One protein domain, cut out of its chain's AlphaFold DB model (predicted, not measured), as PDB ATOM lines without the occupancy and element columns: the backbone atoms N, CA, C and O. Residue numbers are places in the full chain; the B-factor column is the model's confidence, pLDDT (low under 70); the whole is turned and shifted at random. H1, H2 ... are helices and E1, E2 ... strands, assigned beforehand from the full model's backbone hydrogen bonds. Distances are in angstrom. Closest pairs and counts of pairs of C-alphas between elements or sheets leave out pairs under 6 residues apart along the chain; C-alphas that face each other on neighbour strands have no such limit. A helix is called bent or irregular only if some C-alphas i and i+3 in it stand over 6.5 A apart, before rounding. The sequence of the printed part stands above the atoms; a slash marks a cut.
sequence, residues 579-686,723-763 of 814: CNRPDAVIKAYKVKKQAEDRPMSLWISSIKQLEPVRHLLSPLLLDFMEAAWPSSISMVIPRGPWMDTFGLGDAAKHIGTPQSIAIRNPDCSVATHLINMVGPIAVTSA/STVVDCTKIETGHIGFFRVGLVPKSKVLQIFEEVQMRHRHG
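Overview. This is residues 579 to 686 and 723 to 763 of the 814 residues of the protein "YrdC-like domain-containing protein" of Dissostichus mawsoni (UniProt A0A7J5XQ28). A twisted sheet of six short strands runs through the body, with E3 and E2 nearest its middle and helices set round it: H1 and H5 pair beyond the E4 edge, while H3 covers E2 and the long H7 packs on H3 near the E5 and E6 end. H2 and H4 form a pair off the sheet, and H6 only grazes it. The printed part has 149 residues with seven named helices and six named strands, in the order H1 E1 H2 H3 E2 H4 H5 E3 H6 E4 E5 E6 H7. The sheet, E4 E1 E3 E2 E5 E6, is mixed, and the class is mixed, helices and strands. The whole is compact, with a radius of gyration of the C-alphas of 15.1 A, yet elongated, spanning 47 by 30 by 30 A.

Along the chain. The strands are E4, residues 681 to 683; E1, 601 to 603; E3, 660 to 664, 13.6 A long; E2, 633 to 638, 16.6 A; E5, 724 to 727; and E6, 737 to 740. The helices are H1, residues 582 to 590, 12.3 A, beginning at C-alpha 582 (136.186, 204.639, 222.872); H2, 611 to 616; H3, 619 to 628, 14.0 A; H4, 641 to 646; H5, 649 to 654; H6, 669 to 678, 14.3 A; and H7, 746 to 761, 22.3 A, ending at C-alpha 761 (147.900, 180.379, 190.852). H2 is irregular, with C-alphas 612 and 615 7.7 A apart.

Arrangement. The sheet is only just strongly twisted, its C-alphas up to 4.4 A off the best plane. E3 is antiparallel to E2, with N 635 and O 663 at 2.8 A, and parallel to E1, with N 602 and O 662 at 2.9 A. E4 is antiparallel to E1, with N 603 and O 681 at 2.8 A. E5 is parallel to E2, with N 634 and O 724 at 2.8 A, and forms an antiparallel hairpin with E6, with N 727 and O 737 at 2.8 A. H3 is on the sheet over E2, at a height over the sheet of 10.5 A. H7 touches H3, their closest C-alphas being those of Phe 624 and Val 756, 6.2 A apart, at a steep tilt of 42 degrees, opposite ways. H7 only grazes the sheet with residues 746 to 750, H1 with 584 to 589 and H6 with 671 to 675. H1 touches H5, closest at the C-alphas of Pro 582 and Ala 651, 5.1 A, at a shallow tilt of 24 degrees, the same way. H2 touches H4, closest at the C-alphas of Val 613 and Trp 642, 5.5 A. H1, H3, H6 and H7 have every O i to N i+4 pair within hydrogen-bond range; H2, H4 and H5 each have 0 of 2, but 2 of 3 O i to N i+3 pairs.

Size, cuts and confidence. The C-alphas farthest apart, those of Lys 593 and His 762, are 49.5 A apart. Residues 687 to 722 are not printed, and C-alphas 686 and 723 are 13.9 A apart across this cut, which falls in the link from E4 to E5. Of the links that are printed whole, none is long. The mean pLDDT of the printed part is 85.0, and residues 579 to 580 and 593 to 598 are under 70.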
ATOM      1  N   CYS A 579     133.947 197.799 219.853       50.88
ATOM      2  CA  CYS A 579     134.802 198.919 219.472       50.88
ATOM      3  C   CYS A 579     134.041 200.262 219.345       50.88
ATOM      4  O   CYS A 579     134.693 201.299 219.321       50.88
ATOM      5  N   ASN A 580     132.700 200.292 219.404       60.97
ATOM      6  CA  ASN A 580     131.923 201.537 219.517       60.97
ATOM      7  C   ASN A 580     132.101 202.264 220.872       60.97
ATOM      8  O   ASN A 580     131.551 203.349 221.060       60.97
ATOM      9  N   ARG A 581     132.867 201.686 221.816       76.50
ATOM     10  CA  ARG A 581     133.153 202.234 223.153       76.50
ATOM     11  C   ARG A 581     134.580 202.798 223.269       76.50
ATOM     12  O   ARG A 581     135.457 202.134 223.840       76.50
ATOM     13  N   PRO A 582     134.860 204.021 222.773       82.88
ATOM     14  CA  PRO A 582     136.186 204.639 222.872       82.88
ATOM     15  C   PRO A 582     136.661 204.799 224.326       82.88
ATOM     16  O   PRO A 582     137.848 204.659 224.623       82.88
ATOM     17  N   ASP A 583     135.722 205.021 225.247       83.94
ATOM     18  CA  ASP A 583     135.891 205.050 226.700       83.94
ATOM     19  C   ASP A 583     136.544 203.769 227.251       83.94
ATOM     20  O   ASP A 583     137.472 203.849 228.063       83.94
ATOM     21  N   ALA A 584     136.126 202.595 226.771       84.50
ATOM     22  CA  ALA A 584     136.679 201.311 227.197       84.50
ATOM     23  C   ALA A 584     138.111 201.095 226.676       84.50
ATOM     24  O   ALA A 584     138.989 200.668 227.428       84.50
ATOM     25  N   VAL A 585     138.372 201.460 225.416       85.38
ATOM     26  CA  VAL A 585     139.702 201.367 224.784       85.38
ATOM     27  C   VAL A 585     140.708 202.288 225.487       85.38
ATOM     28  O   VAL A 585     141.805 201.857 225.851       85.38
ATOM     29  N   ILE A 586     140.314 203.532 225.779       85.44
ATOM     30  CA  ILE A 586     141.132 204.495 226.532       85.44
ATOM     31  C   ILE A 586     141.389 204.005 227.969       85.44
ATOM     32  O   ILE A 586     142.485 204.206 228.500       85.44
ATOM     33  N   LYS A 587     140.418 203.339 228.609       85.44
ATOM     34  CA  LYS A 587     140.593 202.739 229.941       85.44
ATOM     35  C   LYS A 587     141.588 201.575 229.914       85.44
ATOM     36  O   LYS A 587     142.527 201.582 230.708       85.44
ATOM     37  N   ALA A 588     141.437 200.631 228.983       81.88
ATOM     38  CA  ALA A 588     142.344 199.492 228.819       81.88
ATOM     39  C   ALA A 588     143.797 199.938 228.563       81.88
ATOM     40  O   ALA A 588     144.727 199.403 229.167       81.88
ATOM     41  N   TYR A 589     143.979 200.982 227.748       80.75
ATOM     42  CA  TYR A 589     145.269 201.636 227.530       80.75
ATOM     43  C   TYR A 589     145.840 202.232 228.833       80.75
ATOM     44  O   TYR A 589     146.944 201.880 229.248       80.75
ATOM     45  N   LYS A 590     145.064 203.061 229.552       80.81
ATOM     46  CA  LYS A 590     145.488 203.726 230.806       80.81
ATOM     47  C   LYS A 590     145.867 202.769 231.945       80.81
ATOM     48  O   LYS A 590     146.637 203.154 232.824       80.81
ATOM     49  N   VAL A 591     145.371 201.528 231.950       77.50
ATOM     50  CA  VAL A 591     145.756 200.495 232.936       77.50
ATOM     51  C   VAL A 591     147.237 200.088 232.807       77.50
ATOM     52  O   VAL A 591     147.841 199.649 233.795       77.50
ATOM     53  N   LYS A 592     147.852 200.272 231.628       71.25
ATOM     54  CA  LYS A 592     149.217 199.833 231.294       71.25
ATOM     55  C   LYS A 592     150.118 201.032 230.968       71.25
ATOM     56  O   LYS A 592     150.139 201.521 229.847       71.25
ATOM     57  N   LYS A 593     150.929 201.466 231.944       56.66
ATOM     58  CA  LYS A 593     151.798 202.667 231.871       56.66
ATOM     59  C   LYS A 593     152.795 202.734 230.695       56.66
ATOM     60  O   LYS A 593     153.305 203.811 230.437       56.66
ATOM     61  N   GLN A 594     153.084 201.619 230.026       53.81
ATOM     62  CA  GLN A 594     153.970 201.522 228.850       53.81
ATOM     63  C   GLN A 594     153.208 201.008 227.607       53.81
ATOM     64  O   GLN A 594     153.735 200.251 226.797       53.81
ATOM     65  N   ALA A 595     151.926 201.355 227.464       52.31
ATOM     66  CA  ALA A 595     151.150 201.019 226.264       52.31
ATOM     67  C   ALA A 595     151.568 201.828 225.013       52.31
ATOM     68  O   ALA A 595     151.099 201.540 223.916       52.31
ATOM     69  N   GLU A 596     152.462 202.811 225.161       50.09
ATOM     70  CA  GLU A 596     153.086 203.566 224.062       50.09
ATOM     71  C   GLU A 596     154.015 202.680 223.208       50.09
ATOM     72  O   GLU A 596     153.955 202.745 221.983       50.09
ATOM     73  N   ASP A 597     154.782 201.773 223.827       55.50
ATOM     74  CA  ASP A 597     155.726 200.880 223.127       55.50
ATOM     75  C   ASP A 597     155.061 199.661 222.453       55.50
ATOM     76  O   ASP A 597     155.696 198.941 221.677       55.50
ATOM     77  N   ARG A 598     153.804 199.345 222.804       69.19
ATOM     78  CA  ARG A 598     153.098 198.129 222.354       69.19
ATOM     79  C   ARG A 598     151.601 198.401 222.137       69.19
ATOM     80  O   ARG A 598     150.838 198.314 223.104       69.19
ATOM     81  N   PRO A 599     151.164 198.677 220.893       75.62
ATOM     82  CA  PRO A 599     149.764 198.965 220.601       75.62
ATOM     83  C   PRO A 599     148.862 197.739 220.787       75.62
ATOM     84  O   PRO A 599     149.319 196.593 220.772       75.62
ATOM     85  N   MET A 600     147.557 197.974 220.939       87.88
ATOM     86  CA  MET A 600     146.575 196.897 221.099       87.88
ATOM     87  C   MET A 600     146.278 196.191 219.770       87.88
ATOM     88  O   MET A 600     146.294 196.808 218.705       87.88
ATOM     89  N   SER A 601     145.981 194.892 219.844       90.00
ATOM     90  CA  SER A 601     145.496 194.086 218.716       90.00
ATOM     91  C   SER A 601     143.969 194.083 218.660       90.00
ATOM     92  O   SER A 601     143.327 194.133 219.707       90.00
ATOM     93  N   LEU A 602     143.387 193.949 217.471       91.00
ATOM     94  CA  LEU A 602     141.951 193.735 217.285       91.00
ATOM     95  C   LEU A 602     141.661 192.226 217.243       91.00
ATOM     96  O   LEU A 602     142.285 191.498 216.475       91.00
ATOM     97  N   TRP A 603     140.757 191.726 218.080       91.81
ATOM     98  CA  TRP A 603     140.348 190.318 218.066       91.81
ATOM     99  C   TRP A 603     138.931 190.189 217.505       91.81
ATOM    100  O   TRP A 603     138.037 190.938 217.897       91.81
ATOM    101  N   ILE A 604     138.747 189.235 216.591       90.88
ATOM    102  CA  ILE A 604     137.479 188.903 215.920       90.88
ATOM    103  C   ILE A 604     137.104 187.445 216.225       90.88
ATOM    104  O   ILE A 604     137.982 186.652 216.542       90.88
ATOM    105  N   SER A 605     135.829 187.069 216.129       89.50
ATOM    106  CA  SER A 605     135.370 185.676 216.308       89.50
ATOM    107  C   SER A 605     135.160 184.929 214.988       89.50
ATOM    108  O   SER A 605     135.051 183.704 214.956       89.50
ATOM    109  N   SER A 606     135.044 185.671 213.888       85.25
ATOM    110  CA  SER A 606     134.833 185.155 212.540       85.25
ATOM    111  C   SER A 606     135.222 186.224 211.524       85.25
ATOM    112  O   SER A 606     135.011 187.411 211.768       85.25
ATOM    113  N   ILE A 607     135.714 185.808 210.355       84.88
ATOM    114  CA  ILE A 607     136.034 186.706 209.231       84.88
ATOM    115  C   ILE A 607     134.790 187.480 208.765       84.88
ATOM    116  O   ILE A 607     134.912 188.620 208.335       84.88
ATOM    117  N   LYS A 608     133.581 186.952 209.006       82.06
ATOM    118  CA  LYS A 608     132.301 187.649 208.775       82.06
ATOM    119  C   LYS A 608     132.140 188.956 209.569       82.06
ATOM    120  O   LYS A 608     131.277 189.759 209.240       82.06
ATOM    121  N   GLN A 609     132.954 189.200 210.601       80.44
ATOM    122  CA  GLN A 609     133.009 190.497 211.292       80.44
ATOM    123  C   GLN A 609     133.812 191.563 210.517       80.44
ATOM    124  O   GLN A 609     133.730 192.741 210.854       80.44
ATOM    125  N   LEU A 610     134.557 191.164 209.479       82.12
ATOM    126  CA  LEU A 610     135.249 192.042 208.530       82.12
ATOM    127  C   LEU A 610     134.461 192.241 207.220       82.12
ATOM    128  O   LEU A 610     134.892 193.025 206.381       82.12
ATOM    129  N   GLU A 611     133.303 191.592 207.042       79.69
ATOM    130  CA  GLU A 611     132.499 191.681 205.809       79.69
ATOM    131  C   GLU A 611     132.207 193.130 205.352       79.69
ATOM    132  O   GLU A 611     132.417 193.420 204.174       79.69
ATOM    133  N   PRO A 612     131.840 194.088 206.238       74.19
ATOM    134  CA  PRO A 612     131.587 195.479 205.835       74.19
ATOM    135  C   PRO A 612     132.802 196.196 205.224       74.19
ATOM    136  O   PRO A 612     132.645 197.215 204.558       74.19
ATOM    137  N   VAL A 613     134.009 195.674 205.459       75.19
ATOM    138  CA  VAL A 613     135.285 196.233 204.995       75.19
ATOM    139  C   VAL A 613     136.044 195.280 204.065       75.19
ATOM    140  O   VAL A 613     137.181 195.559 203.693       75.19
ATOM    141  N   ARG A 614     135.411 194.174 203.645       79.06
ATOM    142  CA  ARG A 614     135.975 193.143 202.756       79.06
ATOM    143  C   ARG A 614     136.522 193.731 201.454       79.06
ATOM    144  O   ARG A 614     137.593 193.334 201.021       79.06
ATOM    145  N   HIS A 615     135.836 194.723 200.887       76.88
ATOM    146  CA  HIS A 615     136.242 195.439 199.670       76.88
ATOM    147  C   HIS A 615     137.517 196.301 199.828       76.88
ATOM    148  O   HIS A 615     138.023 196.829 198.842       76.88
ATOM    149  N   LEU A 616     138.039 196.453 201.053       79.19
ATOM    150  CA  LEU A 616     139.300 197.138 201.374       79.19
ATOM    151  C   LEU A 616     140.435 196.152 201.722       79.19
ATOM    152  O   LEU A 616     141.524 196.579 202.106       79.19
ATOM    153  N   LEU A 617     140.183 194.843 201.610       85.50
ATOM    154  CA  LEU A 617     141.129 193.754 201.858       85.50
ATOM    155  C   LEU A 617     141.302 192.931 200.573       85.50
ATOM    156  O   LEU A 617     140.366 192.787 199.789       85.50
ATOM    157  N   SER A 618     142.494 192.385 200.335       87.00
ATOM    158  CA  SER A 618     142.738 191.589 199.128       87.00
ATOM    159  C   SER A 618     142.164 190.168 199.239       87.00
ATOM    160  O   SER A 618     142.146 189.595 200.335       87.00
ATOM    161  N   PRO A 619     141.761 189.538 198.116       87.50
ATOM    162  CA  PRO A 619     141.326 188.140 198.110       87.50
ATOM    163  C   PRO A 619     142.383 187.181 198.676       87.50
ATOM    164  O   PRO A 619     142.047 186.284 199.442       87.50
ATOM    165  N   LEU A 620     143.668 187.410 198.372       90.75
ATOM    166  CA  LEU A 620     144.785 186.610 198.887       90.75
ATOM    167  C   LEU A 620     144.912 186.700 200.419       90.75
ATOM    168  O   LEU A 620     145.188 185.696 201.078       90.75
ATOM    169  N   LEU A 621     144.681 187.884 200.996       91.62
ATOM    170  CA  LEU A 621     144.669 188.081 202.444       91.62
ATOM    171  C   LEU A 621     143.465 187.403 203.104       91.62
ATOM    172  O   LEU A 621     143.631 186.791 204.156       91.62
ATOM    173  N   LEU A 622     142.282 187.476 202.491       89.12
ATOM    174  CA  LEU A 622     141.058 186.854 203.007       89.12
ATOM    175  C   LEU A 622     141.145 185.318 202.986       89.12
ATOM    176  O   LEU A 622     140.896 184.687 204.012       89.12
ATOM    177  N   ASP A 623     141.598 184.722 201.878       89.88
ATOM    178  CA  ASP A 623     141.855 183.277 201.774       89.88
ATOM    179  C   ASP A 623     142.941 182.803 202.763       89.88
ATOM    180  O   ASP A 623     142.857 181.697 203.302       89.88
ATOM    181  N   PHE A 624     143.967 183.627 203.023       93.50
ATOM    182  CA  PHE A 624     144.995 183.313 204.019       93.50
ATOM    183  C   PHE A 624     144.468 183.432 205.452       93.50
ATOM    184  O   PHE A 624     144.774 182.571 206.274       93.50
ATOM    185  N   MET A 625     143.640 184.439 205.754       93.19
ATOM    186  CA  MET A 625     142.921 184.531 207.028       93.19
ATOM    187  C   MET A 625     142.046 183.292 207.251       93.19
ATOM    188  O   MET A 625     142.099 182.711 208.331       93.19
ATOM    189  N   GLU A 626     141.283 182.855 206.246       90.12
ATOM    190  CA  GLU A 626     140.374 181.704 206.358       90.12
ATOM    191  C   GLU A 626     141.124 180.376 206.525       90.12
ATOM    192  O   GLU A 626     140.765 179.574 207.381       90.12
ATOM    193  N   ALA A 627     142.222 180.169 205.793       91.25
ATOM    194  CA  ALA A 627     143.052 178.972 205.936       91.25
ATOM    195  C   ALA A 627     143.870 178.931 207.248       91.25
ATOM    196  O   ALA A 627     144.347 177.866 207.645       91.25
ATOM    197  N   ALA A 628     144.064 180.075 207.915       91.00
ATOM    198  CA  ALA A 628     144.907 180.205 209.105       91.00
ATOM    199  C   ALA A 628     144.140 180.404 210.425       91.00
ATOM    200  O   ALA A 628     144.787 180.441 211.477       91.00
ATOM    201  N   TRP A 629     142.810 180.552 210.412       92.25
ATOM    202  CA  TRP A 629     142.000 180.864 211.598       92.25
ATOM    203  C   TRP A 629     140.761 179.965 211.766       92.25
ATOM    204  O   TRP A 629     140.187 179.533 210.773       92.25
ATOM    205  N   PRO A 630     140.275 179.748 213.010       90.00
ATOM    206  CA  PRO A 630     140.794 180.265 214.289       90.00
ATOM    207  C   PRO A 630     142.124 179.607 214.693       90.00
ATOM    208  O   PRO A 630     142.335 178.430 214.425       90.00
ATOM    209  N   SER A 631     143.055 180.362 215.295       89.31
ATOM    210  CA  SER A 631     144.361 179.810 215.712       89.31
ATOM    211  C   SER A 631     145.163 180.707 216.677       89.31
ATOM    212  O   SER A 631     144.683 181.713 217.216       89.31
ATOM    213  N   SER A 632     146.435 180.344 216.893       89.94
ATOM    214  CA  SER A 632     147.465 181.167 217.548       89.94
ATOM    215  C   SER A 632     148.323 181.991 216.575       89.94
ATOM    216  O   SER A 632     149.459 182.358 216.882       89.94
ATOM    217  N   ILE A 633     147.788 182.304 215.393       93.44
ATOM    218  CA  ILE A 633     148.380 183.238 214.426       93.44
ATOM    219  C   ILE A 633     147.720 184.613 214.585       93.44
ATOM    220  O   ILE A 633     146.502 184.732 214.698       93.44
ATOM    221  N   SER A 634     148.520 185.675 214.592       94.12
ATOM    222  CA  SER A 634     148.081 187.073 214.552       94.12
ATOM    223  C   SER A 634     148.675 187.737 213.310       94.12
ATOM    224  O   SER A 634     149.882 187.647 213.092       94.12
ATOM    225  N   MET A 635     147.848 188.382 212.491       95.06
ATOM    226  CA  MET A 635     148.250 188.965 211.206       95.06
ATOM    227  C   MET A 635     148.309 190.484 211.305       95.06
ATOM    228  O   MET A 635     147.329 191.114 211.694       95.06
ATOM    229  N   VAL A 636     149.446 191.074 210.948       94.56
ATOM    230  CA  VAL A 636     149.627 192.525 210.863       94.56
ATOM    231  C   VAL A 636     149.301 192.972 209.444       94.56
ATOM    232  O   VAL A 636     150.010 192.612 208.509       94.56
ATOM    233  N   ILE A 637     148.227 193.742 209.287       92.88
ATOM    234  CA  ILE A 637     147.741 194.243 207.993       92.88
ATOM    235  C   ILE A 637     147.844 195.777 207.931       92.88
ATOM    236  O   ILE A 637     147.986 196.411 208.984       92.88
ATOM    237  N   PRO A 638     147.779 196.411 206.744       89.62
ATOM    238  CA  PRO A 638     147.817 197.867 206.631       89.62
ATOM    239  C   PRO A 638     146.638 198.537 207.351       89.62
ATOM    240  O   PRO A 638     145.494 198.075 207.288       89.62
ATOM    241  N   ARG A 639     146.905 199.661 208.020       88.00
ATOM    242  CA  ARG A 639     145.849 200.541 208.530       88.00
ATOM    243  C   ARG A 639     145.192 201.261 207.351       88.00
ATOM    244  O   ARG A 639     145.887 201.771 206.479       88.00
ATOM    245  N   GLY A 640     143.867 201.344 207.357       83.12
ATOM    246  CA  GLY A 640     143.103 202.107 206.372       83.12
ATOM    247  C   GLY A 640     141.744 202.564 206.916       83.12
ATOM    248  O   GLY A 640     141.456 202.323 208.093       83.12
ATOM    249  N   PRO A 641     140.895 203.172 206.063       78.69
ATOM    250  CA  PRO A 641     139.573 203.697 206.441       78.69
ATOM    251  C   PRO A 641     138.616 202.651 207.034       78.69
ATOM    252  O   PRO A 641     137.658 202.993 207.718       78.69
ATOM    253  N   TRP A 642     138.908 201.360 206.835       80.00
ATOM    254  CA  TRP A 642     138.194 200.233 207.442       80.00
ATOM    255  C   TRP A 642     138.107 200.287 208.979       80.00
ATOM    256  O   TRP A 642     137.242 199.646 209.570       80.00
ATOM    257  N   MET A 643     138.980 201.053 209.643       79.94
ATOM    258  CA  MET A 643     138.914 201.267 211.092       79.94
ATOM    259  C   MET A 643     137.813 202.234 211.534       79.94
ATOM    260  O   MET A 643     137.323 202.118 212.660       79.94
ATOM    261  N   ASP A 644     137.413 203.172 210.677       78.19
ATOM    262  CA  ASP A 644     136.423 204.195 211.022       78.19
ATOM    263  C   ASP A 644     135.014 203.583 211.106       78.19
ATOM    264  O   ASP A 644     134.188 204.003 211.920       78.19
ATOM    265  N   THR A 645     134.789 202.486 210.372       75.31
ATOM    266  CA  THR A 645     133.596 201.623 210.418       75.31
ATOM    267  C   THR A 645     133.274 201.090 211.824       75.31
ATOM    268  O   THR A 645     132.127 200.741 212.092       75.31
ATOM    269  N   PHE A 646     134.242 201.051 212.748       74.56
ATOM    270  CA  PHE A 646     134.018 200.611 214.132       74.56
ATOM    271  C   PHE A 646     133.557 201.719 215.095       74.56
ATOM    272  O   PHE A 646     133.306 201.424 216.262       74.56
ATOM    273  N   GLY A 647     133.470 202.983 214.661       75.56
ATOM    274  CA  GLY A 647     132.992 204.093 215.501       75.56
ATOM    275  C   GLY A 647     133.946 204.524 216.629       75.56
ATOM    276  O   GLY A 647     133.549 205.262 217.526       75.56
ATOM    277  N   LEU A 648     135.209 204.086 216.589       77.25
ATOM    278  CA  LEU A 648     136.222 204.327 217.628       77.25
ATOM    279  C   LEU A 648     136.662 205.794 217.772       77.25
ATOM    280  O   LEU A 648     137.187 206.175 218.823       77.25
ATOM    281  N   GLY A 649     136.540 206.587 216.704       83.19
ATOM    282  CA  GLY A 649     137.077 207.945 216.618       83.19
ATOM    283  C   GLY A 649     138.517 208.039 217.131       83.19
ATOM    284  O   GLY A 649     139.374 207.205 216.837       83.19
ATOM    285  N   ASP A 650     138.760 209.025 217.988       83.44
ATOM    286  CA  ASP A 650     140.066 209.323 218.575       83.44
ATOM    287  C   ASP A 650     140.704 208.160 219.361       83.44
ATOM    288  O   ASP A 650     141.924 208.126 219.521       83.44
ATOM    289  N   ALA A 651     139.922 207.185 219.845       84.31
ATOM    290  CA  ALA A 651     140.457 206.018 220.550       84.31
ATOM    291  C   ALA A 651     141.122 204.998 219.608       84.31
ATOM    292  O   ALA A 651     141.945 204.193 220.054       84.31
ATOM    293  N   ALA A 652     140.835 205.058 218.301       85.31
ATOM    294  CA  ALA A 652     141.395 204.155 217.297       85.31
ATOM    295  C   ALA A 652     142.933 204.213 217.226       85.31
ATOM    296  O   ALA A 652     143.554 203.246 216.786       85.31
ATOM    297  N   LYS A 653     143.558 205.315 217.670       85.31
ATOM    298  CA  LYS A 653     145.024 205.489 217.720       85.31
ATOM    299  C   LYS A 653     145.740 204.572 218.720       85.31
ATOM    300  O   LYS A 653     146.952 204.430 218.640       85.31
ATOM    301  N   HIS A 654     145.007 203.948 219.645       85.62
ATOM    302  CA  HIS A 654     145.557 203.002 220.624       85.62
ATOM    303  C   HIS A 654     145.505 201.532 220.147       85.62
ATOM    304  O   HIS A 654     145.977 200.635 220.850       85.62
ATOM    305  N   ILE A 655     144.930 201.281 218.962       88.06
ATOM    306  CA  ILE A 655     144.799 199.964 218.324       88.06
ATOM    307  C   ILE A 655     145.644 199.977 217.047       88.06
ATOM    308  O   ILE A 655     145.405 200.782 216.145       88.06
ATOM    309  N   GLY A 656     146.636 199.089 216.979       87.31
ATOM    310  CA  GLY A 656     147.708 199.137 215.984       87.31
ATOM    311  C   GLY A 656     148.585 200.394 216.053       87.31
ATOM    312  O   GLY A 656     148.480 201.221 216.956       87.31
ATOM    313  N   THR A 657     149.480 200.513 215.082       87.00
ATOM    314  CA  THR A 657     150.284 201.709 214.803       87.00
ATOM    315  C   THR A 657     149.508 202.657 213.864       87.00
ATOM    316  O   THR A 657     148.417 202.304 213.391       87.00
ATOM    317  N   PRO A 658     150.044 203.846 213.527       84.94
ATOM    318  CA  PRO A 658     149.507 204.663 212.438       84.94
ATOM    319  C   PRO A 658     149.534 203.970 211.063       84.94
ATOM    320  O   PRO A 658     148.747 204.333 210.197       84.94
ATOM    321  N   GLN A 659     150.406 202.974 210.853       88.50
ATOM    322  CA  GLN A 659     150.613 202.307 209.561       88.50
ATOM    323  C   GLN A 659     149.976 200.910 209.462       88.50
ATOM    324  O   GLN A 659     149.661 200.462 208.361       88.50
ATOM    325  N   SER A 660     149.808 200.190 210.575       90.75
ATOM    326  CA  SER A 660     149.426 198.770 210.565       90.75
ATOM    327  C   SER A 660     148.733 198.301 211.845       90.75
ATOM    328  O   SER A 660     148.981 198.819 212.933       90.75
ATOM    329  N   ILE A 661     147.866 197.290 211.735       91.50
ATOM    330  CA  ILE A 661     147.072 196.740 212.846       91.50
ATOM    331  C   ILE A 661     147.217 195.221 212.888       91.50
ATOM    332  O   ILE A 661     147.114 194.552 211.863       91.50
ATOM    333  N   ALA A 662     147.430 194.675 214.088       92.75
ATOM    334  CA  ALA A 662     147.432 193.237 214.333       92.75
ATOM    335  C   ALA A 662     146.002 192.727 214.584       92.75
ATOM    336  O   ALA A 662     145.365 193.167 215.544       92.75
ATOM    337  N   ILE A 663     145.532 191.779 213.770       93.12
ATOM    338  CA  ILE A 663     144.254 191.073 213.941       93.12
ATOM    339  C   ILE A 663     144.507 189.616 214.375       93.12
ATOM    340  O   ILE A 663     145.493 189.006 213.956       93.12
ATOM    341  N   ARG A 664     143.632 189.037 215.211       92.50
ATOM    342  CA  ARG A 664     143.591 187.593 215.538       92.50
ATOM    343  C   ARG A 664     142.140 187.101 215.591       92.50
ATOM    344  O   ARG A 664     141.303 187.766 216.195       92.50
ATOM    345  N   ASN A 665     141.874 185.907 215.062       93.44
ATOM    346  CA  ASN A 665     140.729 185.093 215.482       93.44
ATOM    347  C   ASN A 665     141.248 183.957 216.387       93.44
ATOM    348  O   ASN A 665     141.992 183.099 215.896       93.44
ATOM    349  N   PRO A 666     140.986 183.986 217.706       88.19
ATOM    350  CA  PRO A 666     141.625 183.078 218.649       88.19
ATOM    351  C   PRO A 666     140.978 181.689 218.638       88.19
ATOM    352  O   PRO A 666     139.757 181.546 218.678       88.19
ATOM    353  N   ASP A 667     141.809 180.650 218.692       86.56
ATOM    354  CA  ASP A 667     141.359 179.297 219.034       86.56
ATOM    355  C   ASP A 667     141.177 179.166 220.557       86.56
ATOM    356  O   ASP A 667     142.012 178.637 221.288       86.56
ATOM    357  N   CYS A 668     140.115 179.796 221.061       83.31
ATOM    358  CA  CYS A 668     139.705 179.753 222.460       83.31
ATOM    359  C   CYS A 668     138.189 179.950 222.528       83.31
ATOM    360  O   CYS A 668     137.691 181.057 222.317       83.31
ATOM    361  N   SER A 669     137.448 178.883 222.836       81.31
ATOM    362  CA  SER A 669     135.977 178.871 222.832       81.31
ATOM    363  C   SER A 669     135.358 179.994 223.672       81.31
ATOM    364  O   SER A 669     134.428 180.655 223.215       81.31
ATOM    365  N   VAL A 670     135.905 180.267 224.858       82.44
ATOM    366  CA  VAL A 670     135.425 181.317 225.771       82.44
ATOM    367  C   VAL A 670     135.686 182.725 225.220       82.44
ATOM    368  O   VAL A 670     134.777 183.558 225.222       82.44
ATOM    369  N   ALA A 671     136.882 182.995 224.685       83.62
ATOM    370  CA  ALA A 671     137.191 184.286 224.065       83.62
ATOM    371  C   ALA A 671     136.351 184.515 222.798       83.62
ATOM    372  O   ALA A 671     135.744 185.569 222.631       83.62
ATOM    373  N   THR A 672     136.251 183.503 221.938       84.62
ATOM    374  CA  THR A 672     135.487 183.554 220.685       84.62
ATOM    375  C   THR A 672     133.982 183.641 220.937       84.62
ATOM    376  O   THR A 672     133.283 184.321 220.190       84.62
ATOM    377  N   HIS A 673     133.456 183.055 222.019       81.94
ATOM    378  CA  HIS A 673     132.070 183.275 222.442       81.94
ATOM    379  C   HIS A 673     131.838 184.718 222.918       81.94
ATOM    380  O   HIS A 673     130.869 185.343 222.488       81.94
ATOM    381  N   LEU A 674     132.753 185.289 223.712       83.00
ATOM    382  CA  LEU A 674     132.680 186.694 224.127       83.00
ATOM    383  C   LEU A 674     132.682 187.643 222.914       83.00
ATOM    384  O   LEU A 674     131.780 188.468 222.788       83.00
ATOM    385  N   ILE A 675     133.627 187.472 221.982       85.81
ATOM    386  CA  ILE A 675     133.744 188.282 220.753       85.81
ATOM    387  C   ILE A 675     132.554 188.051 219.792       85.81
ATOM    388  O   ILE A 675     132.176 188.948 219.039       85.81
ATOM    389  N   ASN A 676     131.900 186.884 219.829       80.88
ATOM    390  CA  ASN A 676     130.635 186.663 219.115       80.88
ATOM    391  C   ASN A 676     129.467 187.452 219.732       80.88
ATOM    392  O   ASN A 676     128.642 187.980 218.991       80.88
ATOM    393  N   MET A 677     129.389 187.544 221.064       75.50
ATOM    394  CA  MET A 677     128.326 188.294 221.748       75.50
ATOM    395  C   MET A 677     128.464 189.812 221.589       75.50
ATOM    396  O   MET A 677     127.449 190.498 221.482       75.50
ATOM    397  N   VAL A 678     129.698 190.334 221.589       76.25
ATOM    398  CA  VAL A 678     129.964 191.787 221.624       76.25
ATOM    399  C   VAL A 678     130.585 192.353 220.342       76.25
ATOM    400  O   VAL A 678     130.865 193.543 220.279       76.25
ATOM    401  N   GLY A 679     130.833 191.542 219.311       79.19
ATOM    402  CA  GLY A 679     131.594 191.976 218.135       79.19
ATOM    403  C   GLY A 679     133.100 192.146 218.414       79.19
ATOM    404  O   GLY A 679     133.554 191.853 219.522       79.19
ATOM    405  N   PRO A 680     133.887 192.625 217.430       86.31
ATOM    406  CA  PRO A 680     135.332 192.820 217.565       86.31
ATOM    407  C   PRO A 680     135.758 193.581 218.832       86.31
ATOM    408  O   PRO A 680     135.131 194.577 219.203       86.31
ATOM    409  N   ILE A 681     136.842 193.122 219.473       87.88
ATOM    410  CA  ILE A 681     137.356 193.624 220.762       87.88
ATOM    411  C   ILE A 681     138.802 194.122 220.616       87.88
ATOM    412  O   ILE A 681     139.641 193.446 220.021       87.88
ATOM    413  N   ALA A 682     139.130 195.263 221.225       88.62
ATOM    414  CA  ALA A 682     140.513 195.713 221.403       88.62
ATOM    415  C   ALA A 682     141.189 194.970 222.574       88.62
ATOM    416  O   ALA A 682     140.748 195.074 223.718       88.62
ATOM    417  N   VAL A 683     142.266 194.229 222.302       87.38
ATOM    418  CA  VAL A 683     142.915 193.320 223.261       87.38
ATOM    419  C   VAL A 683     144.389 193.673 223.481       87.38
ATOM    420  O   VAL A 683     145.145 193.954 222.549       87.38
ATOM    421  N   THR A 684     144.807 193.592 224.745       83.00
ATOM    422  CA  THR A 684     146.199 193.651 225.208       83.00
ATOM    423  C   THR A 684     146.463 192.500 226.185       83.00
ATOM    424  O   THR A 684     145.529 191.956 226.771       83.00
ATOM    425  N   SER A 685     147.726 192.122 226.386       76.94
ATOM    426  CA  SER A 685     148.106 191.064 227.335       76.94
ATOM    427  C   SER A 685     147.709 191.418 228.783       76.94
ATOM    428  O   SER A 685     147.841 192.570 229.203       76.94
ATOM    429  N   ALA A 686     147.230 190.446 229.566       76.88
ATOM    430  CA  ALA A 686     146.625 190.671 230.889       76.88
ATOM    431  C   ALA A 686     147.639 190.803 232.057       76.88
ATOM    432  O   ALA A 686     147.364 190.443 233.201       76.88
ATOM    433  N   SER A 723     151.143 184.165 220.901       87.31
ATOM    434  CA  SER A 723     150.824 183.948 219.480       87.31
ATOM    435  C   SER A 723     151.986 184.251 218.526       87.31
ATOM    436  O   SER A 723     152.811 185.140 218.772       87.31
ATOM    437  N   THR A 724     152.020 183.558 217.390       92.94
ATOM    438  CA  THR A 724     152.895 183.883 216.254       92.94
ATOM    439  C   THR A 724     152.365 185.129 215.551       92.94
ATOM    440  O   THR A 724     151.185 185.191 215.223       92.94
ATOM    441  N   VAL A 725     153.218 186.130 215.326       93.94
ATOM    442  CA  VAL A 725     152.849 187.421 214.727       93.94
ATOM    443  C   VAL A 725     153.493 187.546 213.350       93.94
ATOM    444  O   VAL A 725     154.720 187.619 213.231       93.94
ATOM    445  N   VAL A 726     152.646 187.564 212.325       95.94
ATOM    446  CA  VAL A 726     152.988 187.549 210.898       95.94
ATOM    447  C   VAL A 726     152.824 188.956 210.330       95.94
ATOM    448  O   VAL A 726     151.855 189.638 210.656       95.94
ATOM    449  N   ASP A 727     153.757 189.392 209.490       95.31
ATOM    450  CA  ASP A 727     153.617 190.619 208.705       95.31
ATOM    451  C   ASP A 727     152.963 190.295 207.361       95.31
ATOM    452  O   ASP A 727     153.566 189.633 206.515       95.31
ATOM    453  N   CYS A 728     151.732 190.767 207.180       94.25
ATOM    454  CA  CYS A 728     150.950 190.633 205.955       94.25
ATOM    455  C   CYS A 728     150.826 191.974 205.205       94.25
ATOM    456  O   CYS A 728     150.085 192.057 204.230       94.25
ATOM    457  N   THR A 729     151.545 193.032 205.612       90.25
ATOM    458  CA  THR A 729     151.437 194.371 204.991       90.25
ATOM    459  C   THR A 729     151.870 194.423 203.523       90.25
ATOM    460  O   THR A 729     151.530 195.374 202.822       90.25
ATOM    461  N   LYS A 730     152.590 193.398 203.048       89.31
ATOM    462  CA  LYS A 730     153.047 193.230 201.658       89.31
ATOM    463  C   LYS A 730     152.615 191.894 201.043       89.31
ATOM    464  O   LYS A 730     153.254 191.420 200.110       89.31
ATOM    465  N   ILE A 731     151.542 191.282 201.550       90.81
ATOM    466  CA  ILE A 731     151.111 189.937 201.133       90.81
ATOM    467  C   ILE A 731     150.875 189.817 199.611       90.81
ATOM    468  O   ILE A 731     151.252 188.806 199.019       90.81
ATOM    469  N   GLU A 732     150.412 190.895 198.967       84.81
ATOM    470  CA  GLU A 732     150.242 191.013 197.508       84.81
ATOM    471  C   GLU A 732     151.544 190.866 196.706       84.81
ATOM    472  O   GLU A 732     151.511 190.439 195.556       84.81
ATOM    473  N   THR A 733     152.714 191.155 197.291       87.06
ATOM    474  CA  THR A 733     154.011 190.906 196.632       87.06
ATOM    475  C   THR A 733     154.451 189.442 196.756       87.06
ATOM    476  O   THR A 733     155.630 189.139 196.588       87.06
ATOM    477  N   GLY A 734     153.544 188.532 197.126       84.75
ATOM    478  CA  GLY A 734     153.816 187.108 197.305       84.75
ATOM    479  C   GLY A 734     154.666 186.768 198.535       84.75
ATOM    480  O   GLY A 734     155.236 185.676 198.595       84.75
ATOM    481  N   HIS A 735     154.778 187.675 199.513       87.06
ATOM    482  CA  HIS A 735     155.690 187.539 200.653       87.06
ATOM    483  C   HIS A 735     155.032 187.918 201.987       87.06
ATOM    484  O   HIS A 735     154.341 188.930 202.086       87.06
ATOM    485  N   ILE A 736     155.323 187.137 203.034       94.50
ATOM    486  CA  ILE A 736     154.944 187.424 204.427       94.50
ATOM    487  C   ILE A 736     156.178 187.469 205.336       94.50
ATOM    488  O   ILE A 736     157.109 186.670 205.198       94.50
ATOM    489  N   GLY A 737     156.189 188.416 206.274       94.06
ATOM    490  CA  GLY A 737     157.227 188.559 207.298       94.06
ATOM    491  C   GLY A 737     156.810 187.961 208.644       94.06
ATOM    492  O   GLY A 737     155.708 187.443 208.803       94.06
ATOM    493  N   PHE A 738     157.690 188.036 209.645       95.44
ATOM    494  CA  PHE A 738     157.417 187.544 211.001       95.44
ATOM    495  C   PHE A 738     157.989 188.516 212.036       95.44
ATOM    496  O   PHE A 738     159.205 188.641 212.154       95.44
ATOM    497  N   PHE A 739     157.119 189.161 212.816       90.25
ATOM    498  CA  PHE A 739     157.518 189.985 213.965       90.25
ATOM    499  C   PHE A 739     157.818 189.135 215.207       90.25
ATOM    500  O   PHE A 739     158.630 189.520 216.046       90.25
ATOM    501  N   ARG A 740     157.169 187.970 215.339       90.75
ATOM    502  CA  ARG A 740     157.410 187.002 216.419       90.75
ATOM    503  C   ARG A 740     157.033 185.598 215.965       90.75
ATOM    504  O   ARG A 740     155.920 185.396 215.492       90.75
ATOM    505  N   VAL A 741     157.902 184.614 216.184       91.88
ATOM    506  CA  VAL A 741     157.492 183.200 216.183       91.88
ATOM    507  C   VAL A 741     157.054 182.848 217.604       91.88
ATOM    508  O   VAL A 741     157.767 183.147 218.560       91.88
ATOM    509  N   GLY A 742     155.855 182.295 217.731       88.81
ATOM    510  CA  GLY A 742     155.212 181.923 218.988       88.81
ATOM    511  C   GLY A 742     154.772 180.462 218.953       88.81
ATOM    512  O   GLY A 742     155.508 179.611 218.454       88.81
ATOM    513  N   LEU A 743     153.567 180.173 219.451       87.25
ATOM    514  CA  LEU A 743     153.038 178.805 219.543       87.25
ATOM    515  C   LEU A 743     152.961 178.060 218.190       87.25
ATOM    516  O   LEU A 743     153.164 176.849 218.158       87.25
ATOM    517  N   VAL A 744     152.704 178.757 217.071       90.69
ATOM    518  CA  VAL A 744     152.668 178.141 215.726       90.69
ATOM    519  C   VAL A 744     154.025 178.309 215.025       90.69
ATOM    520  O   VAL A 744     154.411 179.449 214.743       90.69
ATOM    521  N   PRO A 745     154.746 177.223 214.682       92.88
ATOM    522  CA  PRO A 745     156.050 177.311 214.028       92.88
ATOM    523  C   PRO A 745     156.011 178.043 212.682       92.88
ATOM    524  O   PRO A 745     155.077 177.873 211.895       92.88
ATOM    525  N   LYS A 746     157.085 178.787 212.369       94.75
ATOM    526  CA  LYS A 746     157.249 179.527 211.101       94.75
ATOM    527  C   LYS A 746     156.970 178.658 209.866       94.75
ATOM    528  O   LYS A 746     156.312 179.115 208.939       94.75
ATOM    529  N   SER A 747     157.434 177.407 209.875       94.44
ATOM    530  CA  SER A 747     157.217 176.437 208.796       94.44
ATOM    531  C   SER A 747     155.740 176.135 208.542       94.44
ATOM    532  O   SER A 747     155.342 176.051 207.385       94.44
ATOM    533  N   LYS A 748     154.902 176.026 209.585       94.69
ATOM    534  CA  LYS A 748     153.469 175.748 209.397       94.69
ATOM    535  C   LYS A 748     152.713 176.961 208.853       94.69
ATOM    536  O   LYS A 748     151.818 176.793 208.034       94.69
ATOM    537  N   VAL A 749     153.102 178.174 209.253       95.38
ATOM    538  CA  VAL A 749     152.539 179.412 208.682       95.38
ATOM    539  C   VAL A 749     152.910 179.552 207.201       95.38
ATOM    540  O   VAL A 749     152.042 179.864 206.390       95.38
ATOM    541  N   LEU A 750     154.171 179.278 206.841       95.00
ATOM    542  CA  LEU A 750     154.615 179.280 205.443       95.00
ATOM    543  C   LEU A 750     153.880 178.224 204.608       95.00
ATOM    544  O   LEU A 750     153.374 178.572 203.550       95.00
ATOM    545  N   GLN A 751     153.715 176.995 205.114       94.81
ATOM    546  CA  GLN A 751     152.937 175.951 204.434       94.81
ATOM    547  C   GLN A 751     151.514 176.431 204.092       94.81
ATOM    548  O   GLN A 751     151.084 176.299 202.951       94.81
ATOM    549  N   ILE A 752     150.793 177.015 205.059       93.88
ATOM    550  CA  ILE A 752     149.422 177.515 204.843       93.88
ATOM    551  C   ILE A 752     149.412 178.621 203.773       93.88
ATOM    552  O   ILE A 752     148.535 178.650 202.913       93.88
ATOM    553  N   PHE A 753     150.404 179.516 203.786       94.50
ATOM    554  CA  PHE A 753     150.518 180.579 202.787       94.50
ATOM    555  C   PHE A 753     150.858 180.042 201.386       94.50
ATOM    556  O   PHE A 753     150.263 180.477 200.403       94.50
ATOM    557  N   GLU A 754     151.762 179.067 201.283       92.75
ATOM    558  CA  GLU A 754     152.123 178.398 200.028       92.75
ATOM    559  C   GLU A 754     150.934 177.626 199.431       92.75
ATOM    560  O   GLU A 754     150.684 177.726 198.229       92.75
ATOM    561  N   GLU A 755     150.149 176.930 200.260       91.19
ATOM    562  CA  GLU A 755     148.906 176.250 199.862       91.19
ATOM    563  C   GLU A 755     147.866 177.245 199.309       91.19
ATOM    564  O   GLU A 755     147.276 177.006 198.252       91.19
ATOM    565  N   VAL A 756     147.692 178.403 199.956       91.06
ATOM    566  CA  VAL A 756     146.810 179.485 199.476       91.06
ATOM    567  C   VAL A 756     147.316 180.090 198.160       91.06
ATOM    568  O   VAL A 756     146.550 180.208 197.202       91.06
ATOM    569  N   GLN A 757     148.611 180.414 198.062       90.81
ATOM    570  CA  GLN A 757     149.212 180.913 196.820       90.81
ATOM    571  C   GLN A 757     149.071 179.921 195.661       90.81
ATOM    572  O   GLN A 757     148.891 180.332 194.515       90.81
ATOM    573  N   MET A 758     149.166 178.617 195.934       87.75
ATOM    574  CA  MET A 758     148.958 177.590 194.918       87.75
ATOM    575  C   MET A 758     147.510 177.569 194.425       87.75
ATOM    576  O   MET A 758     147.322 177.499 193.213       87.75
ATOM    577  N   ARG A 759     146.503 177.711 195.302       85.81
ATOM    578  CA  ARG A 759     145.095 177.850 194.880       85.81
ATOM    579  C   ARG A 759     144.890 179.069 193.973       85.81
ATOM    580  O   ARG A 759     144.360 178.929 192.873       85.81
ATOM    581  N   HIS A 760     145.414 180.232 194.371       84.06
ATOM    582  CA  HIS A 760     145.354 181.466 193.572       84.06
ATOM    583  C   HIS A 760     146.029 181.314 192.200       84.06
ATOM    584  O   HIS A 760     145.438 181.676 191.185       84.06
ATOM    585  N   ARG A 761     147.209 180.677 192.127       84.06
ATOM    586  CA  ARG A 761     147.900 180.379 190.852       84.06
ATOM    587  C   ARG A 761     147.128 179.444 189.908       84.06
ATOM    588  O   ARG A 761     147.435 179.431 188.720       84.06
ATOM    589  N   HIS A 762     146.149 178.686 190.403       81.81
ATOM    590  CA  HIS A 762     145.279 177.818 189.594       81.81
ATOM    591  C   HIS A 762     143.895 178.438 189.316       81.81
ATOM    592  O   HIS A 762     143.011 177.741 188.822       81.81
ATOM    593  N   GLY A 763     143.680 179.719 189.645       73.69
ATOM    594  CA  GLY A 763     142.378 180.382 189.497       73.69
ATOM    595  C   GLY A 763     141.312 179.891 190.484       73.69
ATOM    596  O   GLY A 763     140.126 180.071 190.238       73.69
TER     597      GLY A 763